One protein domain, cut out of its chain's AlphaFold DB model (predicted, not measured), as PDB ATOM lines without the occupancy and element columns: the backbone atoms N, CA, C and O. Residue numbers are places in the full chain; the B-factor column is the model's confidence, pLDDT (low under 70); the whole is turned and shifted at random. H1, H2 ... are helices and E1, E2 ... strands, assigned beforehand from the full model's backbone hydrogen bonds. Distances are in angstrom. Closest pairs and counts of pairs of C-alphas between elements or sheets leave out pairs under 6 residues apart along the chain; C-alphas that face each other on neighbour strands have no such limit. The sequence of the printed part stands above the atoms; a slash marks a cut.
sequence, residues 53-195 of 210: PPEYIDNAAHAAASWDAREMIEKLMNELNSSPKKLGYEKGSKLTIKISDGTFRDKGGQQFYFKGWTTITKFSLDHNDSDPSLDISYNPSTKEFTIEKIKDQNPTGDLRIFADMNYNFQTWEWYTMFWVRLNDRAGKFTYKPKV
ATOM      1  N   PRO A  53     -52.697  -3.606 -53.689       85.94
ATOM      2  CA  PRO A  53     -52.968  -4.859 -52.998       85.94
ATOM      3  C   PRO A  53     -51.926  -5.124 -51.893       85.94
ATOM      4  O   PRO A  53     -50.739  -4.859 -52.112       85.94
ATOM      5  N   PRO A  54     -52.331  -5.664 -50.726       84.81
ATOM      6  CA  PRO A  54     -51.451  -5.849 -49.568       84.81
ATOM      7  C   PRO A  54     -50.137  -6.575 -49.875       84.81
ATOM      8  O   PRO A  54     -49.093  -6.164 -49.378       84.81
ATOM      9  N   GLU A  55     -50.179  -7.581 -50.750       87.81
ATOM     10  CA  GLU A  55     -49.021  -8.393 -51.145       87.81
ATOM     11  C   GLU A  55     -47.887  -7.565 -51.764       87.81
ATOM     12  O   GLU A  55     -46.712  -7.835 -51.524       87.81
ATOM     13  N   TYR A  56     -48.207  -6.517 -52.530       90.38
ATOM     14  CA  TYR A  56     -47.188  -5.636 -53.114       90.38
ATOM     15  C   TYR A  56     -46.473  -4.817 -52.042       90.38
ATOM     16  O   TYR A  56     -45.262  -4.611 -52.119       90.38
ATOM     17  N   ILE A  57     -47.215  -4.378 -51.026       90.81
ATOM     18  CA  ILE A  57     -46.680  -3.621 -49.894       90.81
ATOM     19  C   ILE A  57     -45.793  -4.533 -49.043       90.81
ATOM     20  O   ILE A  57     -44.704  -4.135 -48.634       90.81
ATOM     21  N   ASP A  58     -46.226  -5.777 -48.832       92.81
ATOM     22  CA  ASP A  58     -45.485  -6.788 -48.076       92.81
ATOM     23  C   ASP A  58     -44.175  -7.156 -48.783       92.81
ATOM     24  O   ASP A  58     -43.114  -7.194 -48.157       92.81
ATOM     25  N   ASN A  59     -44.217  -7.325 -50.107       93.69
ATOM     26  CA  ASN A  59     -43.028  -7.543 -50.927       93.69
ATOM     27  C   ASN A  59     -42.071  -6.343 -50.882       93.69
ATOM     28  O   ASN A  59     -40.858  -6.529 -50.774       93.69
ATOM     29  N   ALA A  60     -42.592  -5.113 -50.920       94.56
ATOM     30  CA  ALA A  60     -41.779  -3.904 -50.804       94.56
ATOM     31  C   ALA A  60     -41.118  -3.783 -49.418       94.56
ATOM     32  O   ALA A  60     -39.930  -3.463 -49.332       94.56
ATOM     33  N   ALA A  61     -41.845  -4.103 -48.344       95.38
ATOM     34  CA  ALA A  61     -41.303  -4.153 -46.987       95.38
ATOM     35  C   ALA A  61     -40.209  -5.227 -46.864       95.38
ATOM     36  O   ALA A  61     -39.121  -4.957 -46.356       95.38
ATOM     37  N   HIS A  62     -40.445  -6.428 -47.398       96.69
ATOM     38  CA  HIS A  62     -39.455  -7.503 -47.409       96.69
ATOM     39  C   HIS A  62     -38.195  -7.139 -48.212       96.69
ATOM     40  O   HIS A  62     -37.076  -7.414 -47.770       96.69
ATOM     41  N   ALA A  63     -38.351  -6.484 -49.365       95.56
ATOM     42  CA  ALA A  63     -37.231  -6.006 -50.169       95.56
ATOM     43  C   ALA A  63     -36.410  -4.942 -49.423       95.56
ATOM     44  O   ALA A  63     -35.180  -5.018 -49.407       95.56
ATOM     45  N   ALA A  64     -37.074  -3.998 -48.747       95.81
ATOM     46  CA  ALA A  64     -36.416  -2.993 -47.917       95.81
ATOM     47  C   ALA A  64     -35.622  -3.633 -46.763       95.81
ATOM     48  O   ALA A  64     -34.455  -3.297 -46.563       95.81
ATOM     49  N   ALA A  65     -36.210  -4.609 -46.066       97.06
ATOM     50  CA  ALA A  65     -35.518  -5.353 -45.014       97.06
ATOM     51  C   ALA A  65     -34.339  -6.176 -45.563       97.06
ATOM     52  O   ALA A  65     -33.291  -6.271 -44.929       97.06
ATOM     53  N   SER A  66     -34.472  -6.741 -46.765       96.50
ATOM     54  CA  SER A  66     -33.392  -7.477 -47.434       96.50
ATOM     55  C   SER A  66     -32.215  -6.573 -47.816       96.50
ATOM     56  O   SER A  66     -31.064  -7.004 -47.751       96.50
ATOM     57  N   TRP A  67     -32.480  -5.315 -48.183       96.06
ATOM     58  CA  TRP A  67     -31.430  -4.313 -48.388       96.06
ATOM     59  C   TRP A  67     -30.723  -3.962 -47.078       96.06
ATOM     60  O   TRP A  67     -29.496  -3.960 -47.048       96.06
ATOM     61  N   ASP A  68     -31.472  -3.753 -45.991       95.88
ATOM     62  CA  ASP A  68     -30.879  -3.524 -44.665       95.88
ATOM     63  C   ASP A  68     -29.998  -4.710 -44.244       95.88
ATOM     64  O   ASP A  68     -28.880  -4.530 -43.766       95.88
ATOM     65  N   ALA A  69     -30.471  -5.942 -44.461       96.25
ATOM     66  CA  ALA A  69     -29.709  -7.159 -44.192       96.25
ATOM     67  C   ALA A  69     -28.383  -7.188 -44.956       96.25
ATOM     68  O   ALA A  69     -27.346  -7.490 -44.368       96.25
ATOM     69  N   ARG A  70     -28.402  -6.840 -46.245       96.19
ATOM     70  CA  ARG A  70     -27.190  -6.750 -47.058       96.19
ATOM     71  C   ARG A  70     -26.192  -5.746 -46.476       96.19
ATOM     72  O   ARG A  70     -25.043  -6.123 -46.259       96.19
ATOM     73  N   GLU A  71     -26.628  -4.520 -46.188       94.94
ATOM     74  CA  GLU A  71     -25.765  -3.472 -45.618       94.94
ATOM     75  C   GLU A  71     -25.150  -3.911 -44.280       94.94
ATOM     76  O   GLU A  71     -23.956  -3.716 -44.044       94.94
ATOM     77  N   MET A  72     -25.936  -4.566 -43.418       94.75
ATOM     78  CA  MET A  72     -25.449  -5.085 -42.136       94.75
ATOM     79  C   MET A  72     -24.355  -6.140 -42.307       94.75
ATOM     80  O   MET A  72     -23.344  -6.079 -41.608       94.75
ATOM     81  N   ILE A  73     -24.530  -7.096 -43.227       95.62
ATOM     82  CA  ILE A  73     -23.517  -8.135 -43.459       95.62
ATOM     83  C   ILE A  73     -22.264  -7.561 -44.124       95.62
ATOM     84  O   ILE A  73     -21.156  -7.923 -43.734       95.62
ATOM     85  N   GLU A  74     -22.409  -6.650 -45.088       95.19
ATOM     86  CA  GLU A  74     -21.263  -5.974 -45.707       95.19
ATOM     87  C   GLU A  74     -20.446  -5.211 -44.656       95.19
ATOM     88  O   GLU A  74     -19.224  -5.353 -44.596       95.19
ATOM     89  N   LYS A  75     -21.114  -4.473 -43.760       95.00
ATOM     90  CA  LYS A  75     -20.457  -3.776 -42.650       95.00
ATOM     91  C   LYS A  75     -19.752  -4.741 -41.692       95.00
ATOM     92  O   LYS A  75     -18.580  -4.525 -41.400       95.00
ATOM     93  N   LEU A  76     -20.423  -5.812 -41.263       95.56
ATOM     94  CA  LEU A  76     -19.844  -6.861 -40.411       95.56
ATOM     95  C   LEU A  76     -18.552  -7.429 -41.017       95.56
ATOM     96  O   LEU A  76     -17.528  -7.526 -40.342       95.56
ATOM     97  N   MET A  77     -18.587  -7.798 -42.299       96.38
ATOM     98  CA  MET A  77     -17.426  -8.381 -42.971       96.38
ATOM     99  C   MET A  77     -16.296  -7.372 -43.149       96.38
ATOM    100  O   MET A  77     -15.130  -7.733 -42.990       96.38
ATOM    101  N   ASN A  78     -16.620  -6.109 -43.426       96.00
ATOM    102  CA  ASN A  78     -15.629  -5.041 -43.475       96.00
ATOM    103  C   ASN A  78     -14.956  -4.842 -42.111       96.00
ATOM    104  O   ASN A  78     -13.731  -4.752 -42.056       96.00
ATOM    105  N   GLU A  79     -15.711  -4.834 -41.011       95.31
ATOM    106  CA  GLU A  79     -15.168  -4.712 -39.650       95.31
ATOM    107  C   GLU A  79     -14.274  -5.903 -39.276       95.31
ATOM    108  O   GLU A  79     -13.177  -5.712 -38.755       95.31
ATOM    109  N   LEU A  80     -14.675  -7.133 -39.612       95.88
ATOM    110  CA  LEU A  80     -13.843  -8.327 -39.413       95.88
ATOM    111  C   LEU A  80     -12.540  -8.269 -40.218       95.88
ATOM    112  O   LEU A  80     -11.460  -8.549 -39.691       95.88
ATOM    113  N   ASN A  81     -12.636  -7.906 -41.498       97.12
ATOM    114  CA  ASN A  81     -11.496  -7.911 -42.409       97.12
ATOM    115  C   ASN A  81     -10.524  -6.749 -42.164       97.12
ATOM    116  O   ASN A  81      -9.338  -6.877 -42.456       97.12
ATOM    117  N   SER A  82     -11.008  -5.633 -41.615       95.88
ATOM    118  CA  SER A  82     -10.194  -4.468 -41.243       95.88
ATOM    119  C   SER A  82      -9.787  -4.441 -39.766       95.88
ATOM    120  O   SER A  82      -9.074  -3.529 -39.347       95.88
ATOM    121  N   SER A  83     -10.200  -5.439 -38.973       95.25
ATOM    122  CA  SER A  83      -9.847  -5.532 -37.557       95.25
ATOM    123  C   SER A  83      -8.323  -5.577 -37.364       95.25
ATOM    124  O   SER A  83      -7.644  -6.368 -38.026       95.25
ATOM    125  N   PRO A  84      -7.763  -4.807 -36.409       93.75
ATOM    126  CA  PRO A  84      -6.333  -4.854 -36.102       93.75
ATOM    127  C   PRO A  84      -5.915  -6.216 -35.538       93.75
ATOM    128  O   PRO A  84      -4.779  -6.649 -35.727       93.75
ATOM    129  N   LYS A  85      -6.838  -6.908 -34.859       95.00
ATOM    130  CA  LYS A  85      -6.652  -8.291 -34.428       95.00
ATOM    131  C   LYS A  85      -7.011  -9.219 -35.581       95.00
ATOM    132  O   LYS A  85      -8.127  -9.149 -36.098       95.00
ATOM    133  N   LYS A  86      -6.079 -10.099 -35.932       96.31
ATOM    134  CA  LYS A  86      -6.243 -11.116 -36.969       96.31
ATOM    135  C   LYS A  86      -6.696 -12.444 -36.364       96.31
ATOM    136  O   LYS A  86      -6.524 -12.680 -35.167       96.31
ATOM    137  N   LEU A  87      -7.258 -13.324 -37.188       97.50
ATOM    138  CA  LEU A  87      -7.512 -14.704 -36.784       97.50
ATOM    139  C   LEU A  87      -6.199 -15.495 -36.821       97.50
ATOM    140  O   LEU A  87      -5.619 -15.685 -37.889       97.50
ATOM    141  N   GLY A  88      -5.747 -15.954 -35.654       95.81
ATOM    142  CA  GLY A  88      -4.542 -16.773 -35.491       95.81
ATOM    143  C   GLY A  88      -4.509 -18.046 -36.343       95.81
ATOM    144  O   GLY A  88      -5.545 -18.575 -36.751       95.81
ATOM    145  N   TYR A  89      -3.296 -18.532 -36.608       93.31
ATOM    146  CA  TYR A  89      -3.046 -19.633 -37.543       93.31
ATOM    147  C   TYR A  89      -3.338 -21.030 -36.964       93.31
ATOM    148  O   TYR A  89      -3.490 -21.967 -37.748       93.31
ATOM    149  N   GLU A  90      -3.451 -21.182 -35.643       95.06
ATOM    150  CA  GLU A  90      -3.730 -22.463 -34.970       95.06
ATOM    151  C   GLU A  90      -5.231 -22.699 -34.769       95.06
ATOM    152  O   GLU A  90      -6.026 -21.761 -34.623       95.06
ATOM    153  N   LYS A  91      -5.634 -23.970 -34.739       97.00
ATOM    154  CA  LYS A  91      -6.975 -24.383 -34.322       97.00
ATOM    155  C   LYS A  91      -7.308 -23.851 -32.923       97.00
ATOM    156  O   LYS A  91      -6.483 -23.849 -32.016       97.00
ATOM    157  N   GLY A  92      -8.561 -23.449 -32.739       96.81
ATOM    158  CA  GLY A  92      -9.084 -22.850 -31.511       96.81
ATOM    159  C   GLY A  92      -8.894 -21.335 -31.448       96.81
ATOM    160  O   GLY A  92      -9.432 -20.691 -30.548       96.81
ATOM    161  N   SER A  93      -8.173 -20.745 -32.407       97.56
ATOM    162  CA  SER A  93      -8.091 -19.297 -32.556       97.56
ATOM    163  C   SER A  93      -9.460 -18.692 -32.866       97.56
ATOM    164  O   SER A  93     -10.211 -19.221 -33.690       97.56
ATOM    165  N   LYS A  94      -9.773 -17.561 -32.222       97.88
ATOM    166  CA  LYS A  94     -11.053 -16.853 -32.353       97.88
ATOM    167  C   LYS A  94     -10.849 -15.361 -32.577       97.88
ATOM    168  O   LYS A  94     -10.063 -14.707 -31.879       97.88
ATOM    169  N   LEU A  95     -11.633 -14.814 -33.497       97.38
ATOM    170  CA  LEU A  95     -11.813 -13.382 -33.688       97.38
ATOM    171  C   LEU A  95     -13.276 -13.037 -33.420       97.38
ATOM    172  O   LEU A  95     -14.167 -13.504 -34.125       97.38
ATOM    173  N   THR A  96     -13.502 -12.211 -32.403       96.69
ATOM    174  CA  THR A  96     -14.835 -11.781 -31.973       96.69
ATOM    175  C   THR A  96     -14.964 -10.279 -32.156       96.69
ATOM    176  O   THR A  96     -14.080  -9.532 -31.729       96.69
ATOM    177  N   ILE A  97     -16.072  -9.839 -32.746       95.75
ATOM    178  CA  ILE A  97     -16.442  -8.425 -32.831       95.75
ATOM    179  C   ILE A  97     -17.877  -8.215 -32.353       95.75
ATOM    180  O   ILE A  97     -18.705  -9.128 -32.402       95.75
ATOM    181  N   LYS A  98     -18.174  -7.001 -31.888       94.25
ATOM    182  CA  LYS A  98     -19.541  -6.596 -31.554       94.25
ATOM    183  C   LYS A  98     -20.243  -6.072 -32.793       94.25
ATOM    184  O   LYS A  98     -19.674  -5.255 -33.506       94.25
ATOM    185  N   ILE A  99     -21.481  -6.499 -33.004       91.12
ATOM    186  CA  ILE A  99     -22.318  -6.041 -34.114       91.12
ATOM    187  C   ILE A  99     -23.425  -5.106 -33.624       91.12
ATOM    188  O   ILE A  99     -23.801  -5.121 -32.452       91.12
ATOM    189  N   SER A 100     -23.962  -4.299 -34.540       85.62
ATOM    190  CA  SER A 100     -25.148  -3.473 -34.282       85.62
ATOM    191  C   SER A 100     -26.401  -4.336 -34.096       85.62
ATOM    192  O   SER A 100     -26.572  -5.342 -34.782       85.62
ATOM    193  N   ASP A 101     -27.315  -3.883 -33.235       74.06
ATOM    194  CA  ASP A 101     -28.633  -4.480 -32.945       74.06
ATOM    195  C   ASP A 101     -29.500  -4.646 -34.195       74.06
ATOM    196  O   ASP A 101     -30.390  -5.495 -34.267       74.06
ATOM    197  N   GLY A 102     -29.252  -3.790 -35.176       88.50
ATOM    198  CA  GLY A 102     -30.001  -3.719 -36.404       88.50
ATOM    199  C   GLY A 102     -29.672  -2.460 -37.186       88.50
ATOM    200  O   GLY A 102     -28.771  -1.690 -36.834       88.50
ATOM    201  N   THR A 103     -30.451  -2.252 -38.234       93.06
ATOM    202  CA  THR A 103     -30.443  -1.037 -39.042       93.06
ATOM    203  C   THR A 103     -31.790  -0.359 -38.907       93.06
ATOM    204  O   THR A 103     -32.834  -0.982 -39.118       93.06
ATOM    205  N   PHE A 104     -31.758   0.919 -38.530       93.50
ATOM    206  CA  PHE A 104     -32.939   1.763 -38.553       93.50
ATOM    207  C   PHE A 104     -33.121   2.349 -39.944       93.50
ATOM    208  O   PHE A 104     -32.222   2.982 -40.501       93.50
ATOM    209  N   ARG A 105     -34.320   2.177 -40.475       92.62
ATOM    210  CA  ARG A 105     -34.760   2.742 -41.737       92.62
ATOM    211  C   ARG A 105     -35.759   3.854 -41.458       92.62
ATOM    212  O   ARG A 105     -36.673   3.684 -40.661       92.62
ATOM    213  N   ASP A 106     -35.589   4.974 -42.151       93.50
ATOM    214  CA  ASP A 106     -36.538   6.096 -42.211       93.50
ATOM    215  C   ASP A 106     -36.527   6.651 -43.642       93.50
ATOM    216  O   ASP A 106     -36.217   7.817 -43.899       93.50
ATOM    217  N   LYS A 107     -36.743   5.758 -44.609       87.75
ATOM    218  CA  LYS A 107     -36.544   6.012 -46.040       87.75
ATOM    219  C   LYS A 107     -37.748   5.495 -46.820       87.75
ATOM    220  O   LYS A 107     -38.318   4.460 -46.477       87.75
ATOM    221  N   GLY A 108     -38.084   6.174 -47.909       80.12
ATOM    222  CA  GLY A 108     -39.128   5.744 -48.835       80.12
ATOM    223  C   GLY A 108     -38.722   5.918 -50.285       80.12
ATOM    224  O   GLY A 108     -37.767   6.629 -50.594       80.12
ATOM    225  N   GLY A 109     -39.443   5.220 -51.154       80.75
ATOM    226  CA  GLY A 109     -39.445   5.443 -52.593       80.75
ATOM    227  C   GLY A 109     -40.617   6.329 -53.012       80.75
ATOM    228  O   GLY A 109     -41.246   6.981 -52.187       80.75
ATOM    229  N   GLN A 110     -40.936   6.318 -54.306       83.19
ATOM    230  CA  GLN A 110     -42.035   7.118 -54.864       83.19
ATOM    231  C   GLN A 110     -43.427   6.670 -54.389       83.19
ATOM    232  O   GLN A 110     -44.340   7.485 -54.343       83.19
ATOM    233  N   GLN A 111     -43.592   5.386 -54.054       88.94
ATOM    234  CA  GLN A 111     -44.896   4.807 -53.709       88.94
ATOM    235  C   GLN A 111     -45.024   4.447 -52.228       88.94
ATOM    236  O   GLN A 111     -46.087   4.647 -51.648       88.94
ATOM    237  N   PHE A 112     -43.954   3.941 -51.608       92.94
ATOM    238  CA  PHE A 112     -43.973   3.487 -50.218       92.94
ATOM    239  C   PHE A 112     -42.865   4.127 -49.400       92.94
ATOM    240  O   PHE A 112     -41.725   4.233 -49.853       92.94
ATOM    241  N   TYR A 113     -43.198   4.476 -48.165       93.62
ATOM    242  CA  TYR A 113     -42.255   4.906 -47.147       93.62
ATOM    243  C   TYR A 113     -42.270   3.913 -45.991       93.62
ATOM    244  O   TYR A 113     -43.339   3.511 -45.531       93.62
ATOM    245  N   PHE A 114     -41.084   3.532 -45.513       95.38
ATOM    246  CA  PHE A 114     -40.928   2.603 -44.401       95.38
ATOM    247  C   PHE A 114     -40.093   3.239 -43.297       95.38
ATOM    248  O   PHE A 114     -39.013   3.787 -43.545       95.38
ATOM    249  N   LYS A 115     -40.587   3.124 -42.063       96.44
ATOM    250  CA  LYS A 115     -39.887   3.575 -40.861       96.44
ATOM    251  C   LYS A 115     -39.866   2.480 -39.813       96.44
ATOM    252  O   LYS A 115     -40.918   2.046 -39.359       96.44
ATOM    253  N   GLY A 116     -38.688   2.055 -39.388       96.38
ATOM    254  CA  GLY A 116     -38.555   1.032 -38.357       96.38
ATOM    255  C   GLY A 116     -37.228   0.300 -38.430       96.38
ATOM    256  O   GLY A 116     -36.249   0.839 -38.937       96.38
ATOM    257  N   TRP A 117     -37.187  -0.915 -37.896       97.25
ATOM    258  CA  TRP A 117     -35.937  -1.640 -37.684       97.25
ATOM    259  C   TRP A 117     -35.919  -2.974 -38.415       97.25
ATOM    260  O   TRP A 117     -36.905  -3.711 -38.389       97.25
ATOM    261  N   THR A 118     -34.756  -3.302 -38.972       97.75
ATOM    262  CA  THR A 118     -34.367  -4.666 -39.344       97.75
ATOM    263  C   THR A 118     -33.297  -5.131 -38.363       97.75
ATOM    264  O   THR A 118     -32.316  -4.425 -38.151       97.75
ATOM    265  N   THR A 119     -33.480  -6.299 -37.752       95.56
ATOM    266  CA  THR A 119     -32.640  -6.815 -36.659       95.56
ATOM    267  C   THR A 119     -32.166  -8.227 -36.953       95.56
ATOM    268  O   THR A 119     -32.922  -9.043 -37.488       95.56
ATOM    269  N   ILE A 120     -30.921  -8.521 -36.578       94.19
ATOM    270  CA  ILE A 120     -30.353  -9.865 -36.690       94.19
ATOM    271  C   ILE A 120     -30.740 -10.669 -35.455       94.19
ATOM    272  O   ILE A 120     -30.518 -10.249 -34.320       94.19
ATOM    273  N   THR A 121     -31.269 -11.865 -35.679       93.31
ATOM    274  CA  THR A 121     -31.666 -12.782 -34.604       93.31
ATOM    275  C   THR A 121     -30.732 -13.970 -34.464       93.31
ATOM    276  O   THR A 121     -30.502 -14.437 -33.349       93.31
ATOM    277  N   LYS A 122     -30.166 -14.452 -35.574       94.06
ATOM    278  CA  LYS A 122     -29.287 -15.619 -35.582       94.06
ATOM    279  C   LYS A 122     -28.323 -15.568 -36.759       94.06
ATOM    280  O   LYS A 122     -28.672 -15.089 -37.834       94.06
ATOM    281  N   PHE A 123     -27.146 -16.142 -36.543       96.00
ATOM    282  CA  PHE A 123     -26.219 -16.533 -37.592       96.00
ATOM    283  C   PHE A 123     -25.998 -18.043 -37.569       96.00
ATOM    284  O   PHE A 123     -25.971 -18.660 -36.503       96.00
ATOM    285  N   SER A 124     -25.814 -18.626 -38.745       95.94
ATOM    286  CA  SER A 124     -25.301 -19.985 -38.921       95.94
ATOM    287  C   SER A 124     -24.533 -20.094 -40.230       95.94
ATOM    288  O   SER A 124     -24.746 -19.290 -41.138       95.94
ATOM    289  N   LEU A 125     -23.652 -21.084 -40.328       97.19
ATOM    290  CA  LEU A 125     -22.861 -21.351 -41.521       97.19
ATOM    291  C   LEU A 125     -23.470 -22.508 -42.322       97.19
ATOM    292  O   LEU A 125     -23.909 -23.506 -41.751       97.19
ATOM    293  N   ASP A 126     -23.465 -22.399 -43.647       96.94
ATOM    294  CA  ASP A 126     -23.643 -23.560 -44.514       96.94
ATOM    295  C   ASP A 126     -22.302 -24.283 -44.654       96.94
ATOM    296  O   ASP A 126     -21.455 -23.901 -45.466       96.94
ATOM    297  N   HIS A 127     -22.091 -25.318 -43.842       93.38
ATOM    298  CA  HIS A 127     -20.830 -26.064 -43.820       93.38
ATOM    299  C   HIS A 127     -20.510 -26.796 -45.135       93.38
ATOM    300  O   HIS A 127     -19.367 -27.212 -45.315       93.38
ATOM    301  N   ASN A 128     -21.472 -26.953 -46.054       95.00
ATOM    302  CA  ASN A 128     -21.238 -27.611 -47.344       95.00
ATOM    303  C   ASN A 128     -20.685 -26.656 -48.418       95.00
ATOM    304  O   ASN A 128     -20.080 -27.116 -49.382       95.00
ATOM    305  N   ASP A 129     -20.903 -25.347 -48.268       95.81
ATOM    306  CA  ASP A 129     -20.541 -24.297 -49.243       95.81
ATOM    307  C   ASP A 129     -19.661 -23.208 -48.595       95.81
ATOM    308  O   ASP A 129     -19.606 -22.066 -49.051       95.81
ATOM    309  N   SER A 130     -18.995 -23.559 -47.493       97.44
ATOM    310  CA  SER A 130     -18.074 -22.695 -46.750       97.44
ATOM    311  C   SER A 130     -16.734 -23.385 -46.533       97.44
ATOM    312  O   SER A 130     -16.606 -24.601 -46.671       97.44
ATOM    313  N   ASP A 131     -15.733 -22.602 -46.150       97.00
ATOM    314  CA  ASP A 131     -14.431 -23.083 -45.727       97.00
ATOM    315  C   ASP A 131     -14.576 -24.084 -44.564       97.00
ATOM    316  O   ASP A 131     -15.009 -23.707 -43.471       97.00
ATOM    317  N   PRO A 132     -14.170 -25.352 -44.748       96.69
ATOM    318  CA  PRO A 132     -14.363 -26.390 -43.744       96.69
ATOM    319  C   PRO A 132     -13.410 -26.268 -42.544       96.69
ATOM    320  O   PRO A 132     -13.472 -27.121 -41.651       96.69
ATOM    321  N   SER A 133     -12.497 -25.290 -42.538       97.00
ATOM    322  CA  SER A 133     -11.628 -24.950 -41.405       97.00
ATOM    323  C   SER A 133     -12.161 -23.839 -40.519       97.00
ATOM    324  O   SER A 133     -11.558 -23.586 -39.475       97.00
ATOM    325  N   LEU A 134     -13.261 -23.199 -40.910       97.75
ATOM    326  CA  LEU A 134     -13.851 -22.087 -40.187       97.75
ATOM    327  C   LEU A 134     -15.235 -22.456 -39.664       97.75
ATOM    328  O   LEU A 134     -15.970 -23.232 -40.274       97.75
ATOM    329  N   ASP A 135     -15.582 -21.865 -38.532       97.94
ATOM    330  CA  ASP A 135     -16.936 -21.867 -37.996       97.94
ATOM    331  C   ASP A 135     -17.315 -20.458 -37.533       97.94
ATOM    332  O   ASP A 135     -16.447 -19.602 -37.322       97.94
ATOM    333  N   ILE A 136     -18.616 -20.209 -37.391       97.75
ATOM    334  CA  ILE A 136     -19.142 -18.941 -36.893       97.75
ATOM    335  C   ILE A 136     -20.108 -19.173 -35.740       97.75
ATOM    336  O   ILE A 136     -20.899 -20.113 -35.726       97.75
ATOM    337  N   SER A 137     -20.111 -18.250 -34.789       96.75
ATOM    338  CA  SER A 137     -21.114 -18.222 -33.730       96.75
ATOM    339  C   SER A 137     -21.561 -16.798 -33.442       96.75
ATOM    340  O   SER A 137     -20.844 -15.829 -33.701       96.75
ATOM    341  N   TYR A 138     -22.776 -16.674 -32.919       95.25
ATOM    342  CA  TYR A 138     -23.356 -15.394 -32.547       95.25
ATOM    343  C   TYR A 138     -24.044 -15.494 -31.193       95.25
ATOM    344  O   TYR A 138     -24.918 -16.339 -30.995       95.25
ATOM    345  N   ASN A 139     -23.659 -14.610 -30.276       94.31
ATOM    346  CA  ASN A 139     -24.336 -14.440 -29.001       94.31
ATOM    347  C   ASN A 139     -25.295 -13.239 -29.090       94.31
ATOM    348  O   ASN A 139     -24.824 -12.101 -29.088       94.31
ATOM    349  N   PRO A 140     -26.624 -13.447 -29.133       89.31
ATOM    350  CA  PRO A 140     -27.585 -12.351 -29.259       89.31
ATOM    351  C   PRO A 140     -27.650 -11.451 -28.018       89.31
ATOM    352  O   PRO A 140     -28.003 -10.280 -28.136       89.31
ATOM    353  N   SER A 141     -27.288 -11.960 -26.838       90.88
ATOM    354  CA  SER A 141     -27.325 -11.191 -25.590       90.88
ATOM    355  C   SER A 141     -26.175 -10.188 -25.505       90.88
ATOM    356  O   SER A 141     -26.373  -9.059 -25.060       90.88
ATOM    357  N   THR A 142     -24.974 -10.585 -25.940       93.50
ATOM    358  CA  THR A 142     -23.786  -9.709 -25.953       93.50
ATOM    359  C   THR A 142     -23.540  -9.043 -27.304       93.50
ATOM    360  O   THR A 142     -22.729  -8.120 -27.385       93.50
ATOM    361  N   LYS A 143     -24.280  -9.466 -28.337       92.31
ATOM    362  CA  LYS A 143     -24.179  -9.023 -29.736       92.31
ATOM    363  C   LYS A 143     -22.796  -9.279 -30.318       92.31
ATOM    364  O   LYS A 143     -22.255  -8.473 -31.068       92.31
ATOM    365  N   GLU A 144     -22.209 -10.403 -29.942       95.81
ATOM    366  CA  GLU A 144     -20.861 -10.776 -30.346       95.81
ATOM    367  C   GLU A 144     -20.924 -11.819 -31.450       95.81
ATOM    368  O   GLU A 144     -21.467 -12.910 -31.263       95.81
ATOM    369  N   PHE A 145     -20.360 -11.469 -32.601       96.75
ATOM    370  CA  PHE A 145     -20.125 -12.379 -33.710       96.75
ATOM    371  C   PHE A 145     -18.688 -12.884 -33.633       96.75
ATOM    372  O   PHE A 145     -17.754 -12.088 -33.521       96.75
ATOM    373  N   THR A 146     -18.508 -14.198 -33.694       97.69
ATOM    374  CA  THR A 146     -17.197 -14.842 -33.605       97.69
ATOM    375  C   THR A 146     -16.950 -15.703 -34.830       97.69
ATOM    376  O   THR A 146     -17.785 -16.541 -35.157       97.69
ATOM    377  N   ILE A 147     -15.784 -15.532 -35.453       98.00
ATOM    378  CA  ILE A 147     -15.195 -16.501 -36.383       98.00
ATOM    379  C   ILE A 147     -14.142 -17.302 -35.624       98.00
ATOM    380  O   ILE A 147     -13.290 -16.727 -34.939       98.00
ATOM    381  N   GLU A 148     -14.185 -18.622 -35.764       98.12
ATOM    382  CA  GLU A 148     -13.248 -19.550 -35.141       98.12
ATOM    383  C   GLU A 148     -12.556 -20.418 -36.188       98.12
ATOM    384  O   GLU A 148     -13.184 -20.914 -37.124       98.12
ATOM    385  N   LYS A 149     -11.256 -20.647 -35.994       97.69
ATOM    386  CA  LYS A 149     -10.512 -21.662 -36.735       97.69
ATOM    387  C   LYS A 149     -10.693 -23.020 -36.061       97.69
ATOM    388  O   LYS A 149     -10.201 -23.237 -34.960       97.69
ATOM    389  N   ILE A 150     -11.352 -23.959 -36.728       97.50
ATOM    390  CA  ILE A 150     -11.689 -25.283 -36.175       97.50
ATOM    391  C   ILE A 150     -10.775 -26.419 -36.662       97.50
ATOM    392  O   ILE A 150     -10.830 -27.527 -36.121       97.50
ATOM    393  N   LYS A 151      -9.909 -26.164 -37.653       95.50
ATOM    394  CA  LYS A 151      -8.929 -27.132 -38.183       95.50
ATOM    395  C   LYS A 151      -7.575 -26.479 -38.451       95.50
ATOM    396  O   LYS A 151      -7.526 -25.342 -38.913       95.50
ATOM    397  N   ASP A 152      -6.496 -27.235 -38.263       91.31
ATOM    398  CA  ASP A 152      -5.113 -26.834 -38.571       91.31
ATOM    399  C   ASP A 152      -4.804 -26.953 -40.071       91.31
ATOM    400  O   ASP A 152      -3.943 -27.711 -40.507       91.31
ATOM    401  N   GLN A 153      -5.552 -26.219 -40.889       90.25
ATOM    402  CA  GLN A 153      -5.306 -26.099 -42.325       90.25
ATOM    403  C   GLN A 153      -5.339 -24.630 -42.742       90.25
ATOM    404  O   GLN A 153      -5.844 -23.778 -42.004       90.25
ATOM    405  N   ASN A 154      -4.781 -24.313 -43.907       89.81
ATOM    406  CA  ASN A 154      -4.847 -22.956 -44.437       89.81
ATOM    407  C   ASN A 154      -6.291 -22.645 -44.862       89.81
ATOM    408  O   ASN A 154      -6.824 -23.360 -45.713       89.81
ATOM    409  N   PRO A 155      -6.924 -21.616 -44.277       92.88
ATOM    410  CA  PRO A 155      -8.289 -21.259 -44.618       92.88
ATOM    411  C   PRO A 155      -8.344 -20.621 -46.010       92.88
ATOM    412  O   PRO A 155      -7.507 -19.786 -46.359       92.88
ATOM    413  N   THR A 156      -9.351 -20.989 -46.800       95.75
ATOM    414  CA  THR A 156      -9.740 -20.225 -47.987       95.75
ATOM    415  C   THR A 156     -10.459 -18.944 -47.584       95.75
ATOM    416  O   THR A 156     -10.338 -17.948 -48.291       95.75
ATOM    417  N   GLY A 157     -11.192 -18.941 -46.467       96.25
ATOM    418  CA  GLY A 157     -11.978 -17.805 -45.986       96.25
ATOM    419  C   GLY A 157     -13.325 -17.603 -46.681       96.25
ATOM    420  O   GLY A 157     -13.971 -16.582 -46.453       96.25
ATOM    421  N   ASP A 158     -13.761 -18.525 -47.540       98.19
ATOM    422  CA  ASP A 158     -15.087 -18.454 -48.169       98.19
ATOM    423  C   ASP A 158     -16.174 -18.840 -47.163       98.19
ATOM    424  O   ASP A 158     -16.088 -19.889 -46.532       98.19
ATOM    425  N   LEU A 159     -17.201 -18.007 -46.998       97.94
ATOM    426  CA  LEU A 159     -18.272 -18.243 -46.030       97.94
ATOM    427  C   LEU A 159     -19.642 -18.067 -46.690       97.94
ATOM    428  O   LEU A 159     -19.973 -16.999 -47.216       97.94
ATOM    429  N   ARG A 160     -20.477 -19.100 -46.608       97.94
ATOM    430  CA  ARG A 160     -21.903 -19.052 -46.925       97.94
ATOM    431  C   ARG A 160     -22.683 -18.899 -45.625       97.94
ATOM    432  O   ARG A 160     -22.952 -19.864 -44.918       97.94
ATOM    433  N   ILE A 161     -23.031 -17.657 -45.305       96.69
ATOM    434  CA  ILE A 161     -23.703 -17.315 -44.050       96.69
ATOM    435  C   ILE A 161     -25.219 -17.400 -44.245       96.69
ATOM    436  O   ILE A 161     -25.746 -16.964 -45.266       96.69
ATOM    437  N   PHE A 162     -25.931 -17.918 -43.251       97.50
ATOM    438  CA  PHE A 162     -27.373 -17.764 -43.087       97.50
ATOM    439  C   PHE A 162     -27.625 -16.833 -41.907       97.50
ATOM    440  O   PHE A 162     -27.238 -17.136 -40.778       97.50
ATOM    441  N   ALA A 163     -28.244 -15.692 -42.182       96.00
ATOM    442  CA  ALA A 163     -28.561 -14.681 -41.190       96.00
ATOM    443  C   ALA A 163     -30.082 -14.548 -41.076       96.00
ATOM    444  O   ALA A 163     -30.741 -14.086 -42.011       96.00
ATOM    445  N   ASP A 164     -30.639 -14.975 -39.946       96.50
ATOM    446  CA  ASP A 164     -32.070 -14.870 -39.684       96.50
ATOM    447  C   ASP A 164     -32.389 -13.472 -39.167       96.50
ATOM    448  O   ASP A 164     -31.817 -12.998 -38.178       96.50
ATOM    449  N   MET A 165     -33.331 -12.820 -39.832       95.94
ATOM    450  CA  MET A 165     -33.666 -11.416 -39.666       95.94
ATOM    451  C   MET A 165     -35.131 -11.268 -39.276       95.94
ATOM    452  O   MET A 165     -35.998 -11.953 -39.823       95.94
ATOM    453  N   ASN A 166     -35.410 -10.303 -38.406       97.12
ATOM    454  CA  ASN A 166     -36.757  -9.798 -38.167       97.12
ATOM    455  C   ASN A 166     -36.825  -8.338 -38.606       97.12
ATOM    456  O   ASN A 166     -35.893  -7.578 -38.344       97.12
ATOM    457  N   TYR A 167     -37.945  -7.926 -39.186       97.69
ATOM    458  CA  TYR A 167     -38.223  -6.519 -39.445       97.69
ATOM    459  C   TYR A 167     -39.583  -6.111 -38.890       97.69
ATOM    460  O   TYR A 167     -40.499  -6.931 -38.784       97.69
ATOM    461  N   ASN A 168     -39.698  -4.837 -38.530       97.44
ATOM    462  CA  ASN A 168     -40.952  -4.195 -38.159       97.44
ATOM    463  C   ASN A 168     -40.925  -2.743 -38.639       97.44
ATOM    464  O   ASN A 168     -40.102  -1.948 -38.174       97.44
ATOM    465  N   PHE A 169     -41.816  -2.420 -39.573       96.56
ATOM    466  CA  PHE A 169     -41.902  -1.131 -40.232       96.56
ATOM    467  C   PHE A 169     -43.289  -0.526 -40.093       96.56
ATOM    468  O   PHE A 169     -44.290  -1.078 -40.549       96.56
ATOM    469  N   GLN A 170     -43.325   0.696 -39.588       95.50
ATOM    470  CA  GLN A 170     -44.404   1.610 -39.912       95.50
ATOM    471  C   GLN A 170     -44.377   1.864 -41.420       95.50
ATOM    472  O   GLN A 170     -43.304   2.019 -42.013       95.50
ATOM    473  N   THR A 171     -45.552   1.860 -42.039       92.38
ATOM    474  CA  THR A 171     -45.689   1.899 -43.497       92.38
ATOM    475  C   THR A 171     -46.589   3.050 -43.912       92.38
ATOM    476  O   THR A 171     -47.628   3.285 -43.296       92.38
ATOM    477  N   TRP A 172     -46.204   3.756 -44.970       92.19
ATOM    478  CA  TRP A 172     -47.025   4.779 -45.604       92.19
ATOM    479  C   TRP A 172     -47.053   4.570 -47.111       92.19
ATOM    480  O   TRP A 172     -46.058   4.152 -47.704       92.19
ATOM    481  N   GLU A 173     -48.182   4.897 -47.725       91.38
ATOM    482  CA  GLU A 173     -48.365   4.925 -49.176       91.38
ATOM    483  C   GLU A 173     -48.556   6.373 -49.637       91.38
ATOM    484  O   GLU A 173     -49.247   7.158 -48.979       91.38
ATOM    485  N   TRP A 174     -47.925   6.739 -50.753       88.00
ATOM    486  CA  TRP A 174     -48.119   8.049 -51.363       88.00
ATOM    487  C   TRP A 174     -49.457   8.079 -52.096       88.00
ATOM    488  O   TRP A 174     -49.647   7.399 -53.107       88.00
ATOM    489  N   TYR A 175     -50.390   8.890 -51.603       83.50
ATOM    490  CA  TYR A 175     -51.722   9.022 -52.174       83.50
ATOM    491  C   TYR A 175     -51.940  10.433 -52.709       83.50
ATOM    492  O   TYR A 175     -52.212  11.352 -51.942       83.50
ATOM    493  N   THR A 176     -51.859  10.587 -54.036       80.88
ATOM    494  CA  THR A 176     -52.114  11.807 -54.833       80.88
ATOM    495  C   THR A 176     -51.298  13.052 -54.435       80.88
ATOM    496  O   THR A 176     -50.607  13.592 -55.290       80.88
ATOM    497  N   MET A 177     -51.344  13.511 -53.182       82.75
ATOM    498  CA  MET A 177     -50.613  14.672 -52.657       82.75
ATOM    499  C   MET A 177     -50.095  14.505 -51.215       82.75
ATOM    500  O   MET A 177     -49.493  15.439 -50.694       82.75
ATOM    501  N   PHE A 178     -50.343  13.378 -50.538       85.00
ATOM    502  CA  PHE A 178     -49.890  13.180 -49.157       85.00
ATOM    503  C   PHE A 178     -49.606  11.712 -48.830       85.00
ATOM    504  O   PHE A 178     -50.145  10.794 -49.449       85.00
ATOM    505  N   TRP A 179     -48.767  11.495 -47.816       85.44
ATOM    506  CA  TRP A 179     -48.501  10.174 -47.250       85.44
ATOM    507  C   TRP A 179     -49.651   9.724 -46.350       85.44
ATOM    508  O   TRP A 179     -49.969  10.380 -45.358       85.44
ATOM    509  N   VAL A 180     -50.230   8.565 -46.650       87.75
ATOM    510  CA  VAL A 180     -51.245   7.920 -45.811       87.75
ATOM    511  C   VAL A 180     -50.586   6.807 -45.019       87.75
ATOM    512  O   VAL A 180     -49.963   5.922 -45.602       87.75
ATOM    513  N   ARG A 181     -50.720   6.840 -43.688       88.25
ATOM    514  CA  ARG A 181     -50.228   5.752 -42.842       88.25
ATOM    515  C   ARG A 181     -51.096   4.517 -43.051       88.25
ATOM    516  O   ARG A 181     -52.311   4.573 -42.884       88.25
ATOM    517  N   LEU A 182     -50.447   3.413 -43.387       87.62
ATOM    518  CA  LEU A 182     -51.052   2.097 -43.508       87.62
ATOM    519  C   LEU A 182     -50.756   1.260 -42.260       87.62
ATOM    520  O   LEU A 182     -50.035   1.683 -41.353       87.62
ATOM    521  N   ASN A 183     -51.305   0.047 -42.234       88.19
ATOM    522  CA  ASN A 183     -50.957  -0.940 -41.220       88.19
ATOM    523  C   ASN A 183     -49.452  -1.233 -41.249       88.19
ATOM    524  O   ASN A 183     -48.869  -1.433 -42.318       88.19
ATOM    525  N   ASP A 184     -48.853  -1.298 -40.062       92.00
ATOM    526  CA  ASP A 184     -47.446  -1.643 -39.897       92.00
ATOM    527  C   ASP A 184     -47.169  -3.050 -40.480       92.00
ATOM    528  O   ASP A 184     -48.025  -3.945 -40.462       92.00
ATOM    529  N   ARG A 185     -45.967  -3.243 -41.028       93.50
ATOM    530  CA  ARG A 185     -45.508  -4.485 -41.655       93.50
ATOM    531  C   ARG A 185     -44.364  -5.078 -40.862       93.50
ATOM    532  O   ARG A 185     -43.305  -4.470 -40.735       93.50
ATOM    533  N   ALA A 186     -44.574  -6.285 -40.363       95.75
ATOM    534  CA  ALA A 186     -43.559  -7.037 -39.651       95.75
ATOM    535  C   ALA A 186     -43.414  -8.428 -40.258       95.75
ATOM    536  O   ALA A 186     -44.386  -9.024 -40.720       95.75
ATOM    537  N   GLY A 187     -42.197  -8.957 -40.231       96.00
ATOM    538  CA  GLY A 187     -41.913 -10.264 -40.800       96.00
ATOM    539  C   GLY A 187     -40.554 -10.802 -40.393       96.00
ATOM    540  O   GLY A 187     -39.758 -10.129 -39.733       96.00
ATOM    541  N   LYS A 188     -40.306 -12.048 -40.792       97.44
ATOM    542  CA  LYS A 188     -39.039 -12.748 -40.581       97.44
ATOM    543  C   LYS A 188     -38.553 -13.334 -41.895       97.44
ATOM    544  O   LYS A 188     -39.370 -13.753 -42.711       97.44
ATOM    545  N   PHE A 189     -37.244 -13.372 -42.095       97.50
ATOM    546  CA  PHE A 189     -36.644 -13.993 -43.271       97.50
ATOM    547  C   PHE A 189     -35.195 -14.396 -43.007       97.50
ATOM    548  O   PHE A 189     -34.555 -13.865 -42.106       97.50
ATOM    549  N   THR A 190     -34.665 -15.304 -43.823       97.44
ATOM    550  CA  THR A 190     -33.249 -15.686 -43.777       97.44
ATOM    551  C   THR A 190     -32.526 -15.083 -44.974       97.44
ATOM    552  O   THR A 190     -32.791 -15.457 -46.120       97.44
ATOM    553  N   TYR A 191     -31.585 -14.177 -44.720       97.00
ATOM    554  CA  TYR A 191     -30.671 -13.667 -45.735       97.00
ATOM    555  C   TYR A 191     -29.480 -14.617 -45.887       97.00
ATOM    556  O   TYR A 191     -28.900 -15.062 -44.897       97.00
ATOM    557  N   LYS A 192     -29.121 -14.953 -47.129       97.12
ATOM    558  CA  LYS A 192     -28.098 -15.965 -47.428       97.12
ATOM    559  C   LYS A 192     -27.006 -15.384 -48.333       97.12
ATOM    560  O   LYS A 192     -27.063 -15.610 -49.545       97.12
ATOM    561  N   PRO A 193     -26.052 -14.593 -47.819       97.06
ATOM    562  CA  PRO A 193     -24.948 -14.070 -48.621       97.06
ATOM    563  C   PRO A 193     -23.791 -15.075 -48.755       97.06
ATOM    564  O   PRO A 193     -23.601 -15.954 -47.916       97.06
ATOM    565  N   LYS A 194     -23.018 -14.956 -49.843       97.50
ATOM    566  CA  LYS A 194     -21.658 -15.519 -49.941       97.50
ATOM    567  C   LYS A 194     -20.682 -14.383 -49.660       97.50
ATOM    568  O   LYS A 194     -20.786 -13.343 -50.306       97.50
ATOM    569  N   VAL A 195     -19.779 -14.561 -48.705       97.50
ATOM    570  CA  VAL A 195     -18.815 -13.535 -48.287       97.50
ATOM    571  C   VAL A 195     -17.415 -14.124 -48.154       97.50
ATOM    572  O   VAL A 195     -17.246 -15.340 -48.107       97.50
TER     573      VAL A 195
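AT A GLANCE: This is residues 53 to 195 of the 210 residues of an uncharacterized protein of Paenibacillus larvae subsp. pulvifaciens (UniProt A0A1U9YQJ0). One long helix, H1, runs through most of a rod-shaped domain; a twisted sheet of four strands curls round its residues 54 to 73, and a smaller sheet of three strands covers its residues 76 to 80. The two sheets are only partly face to face. The printed part has 143 residues, in the order H1 E1 E2 E3 E4 E5 E6 E7; both sheets, E2 E3 E6 E7 and E1 E5 E4, are antiparallel, and the class is mixed, helices and strands. The whole is loose, with a radius of gyration of the C-alphas of 18.2 A and spans of 62 by 28 by 24 A.

IN THESE COORDINATES: H1, residues 54 to 82, begins at C-alpha (-51.451, -5.849, -49.568) and is 42.1 A long. E1 is residues 94 to 98, E2 102 to 108, E3 112 to 125, E4 134 to 139 and E5 144 to 149. E6, residues 158 to 175, is 46.0 A long and bends by 67 degrees at residue 170. E7, residues 178 to 191, ends at C-alpha (-30.671, -13.667, -45.735).

HOW THE PARTS SIT: H1 is on one face of the sheet E2 E3 E6 E7, two layers; its closest C-alphas to E3 are Ala 65 and Thr 118, 5.8 A. Every O i to N i+4 pair of H1 is within hydrogen-bond range. So are N 103 and O 118 in the hairpin E2 and E3, 2.9 A, N 119 and O 166 between E3 and E6, 2.8 A, and N 165 and O 189 in the hairpin E6 and E7, 2.8 A. In the other sheet, N 95 of E1 and O 147 of E5 are 2.9 A apart, as are N 137 and O 146 in the hairpin E4 and E5. The sheets form a sandwich, two sheets face to face, with best planes 23 degrees apart; the closest C-alphas of E3 and E4 are Phe 123 and Tyr 138, 5.9 A.

THE WHOLE: The two C-alphas farthest apart are Asp 152 and Met 177, 63.2 A. The printed part has no cut; the link H1 to E1, 11 residues, is long. No printed residue is under 70 in pLDDT.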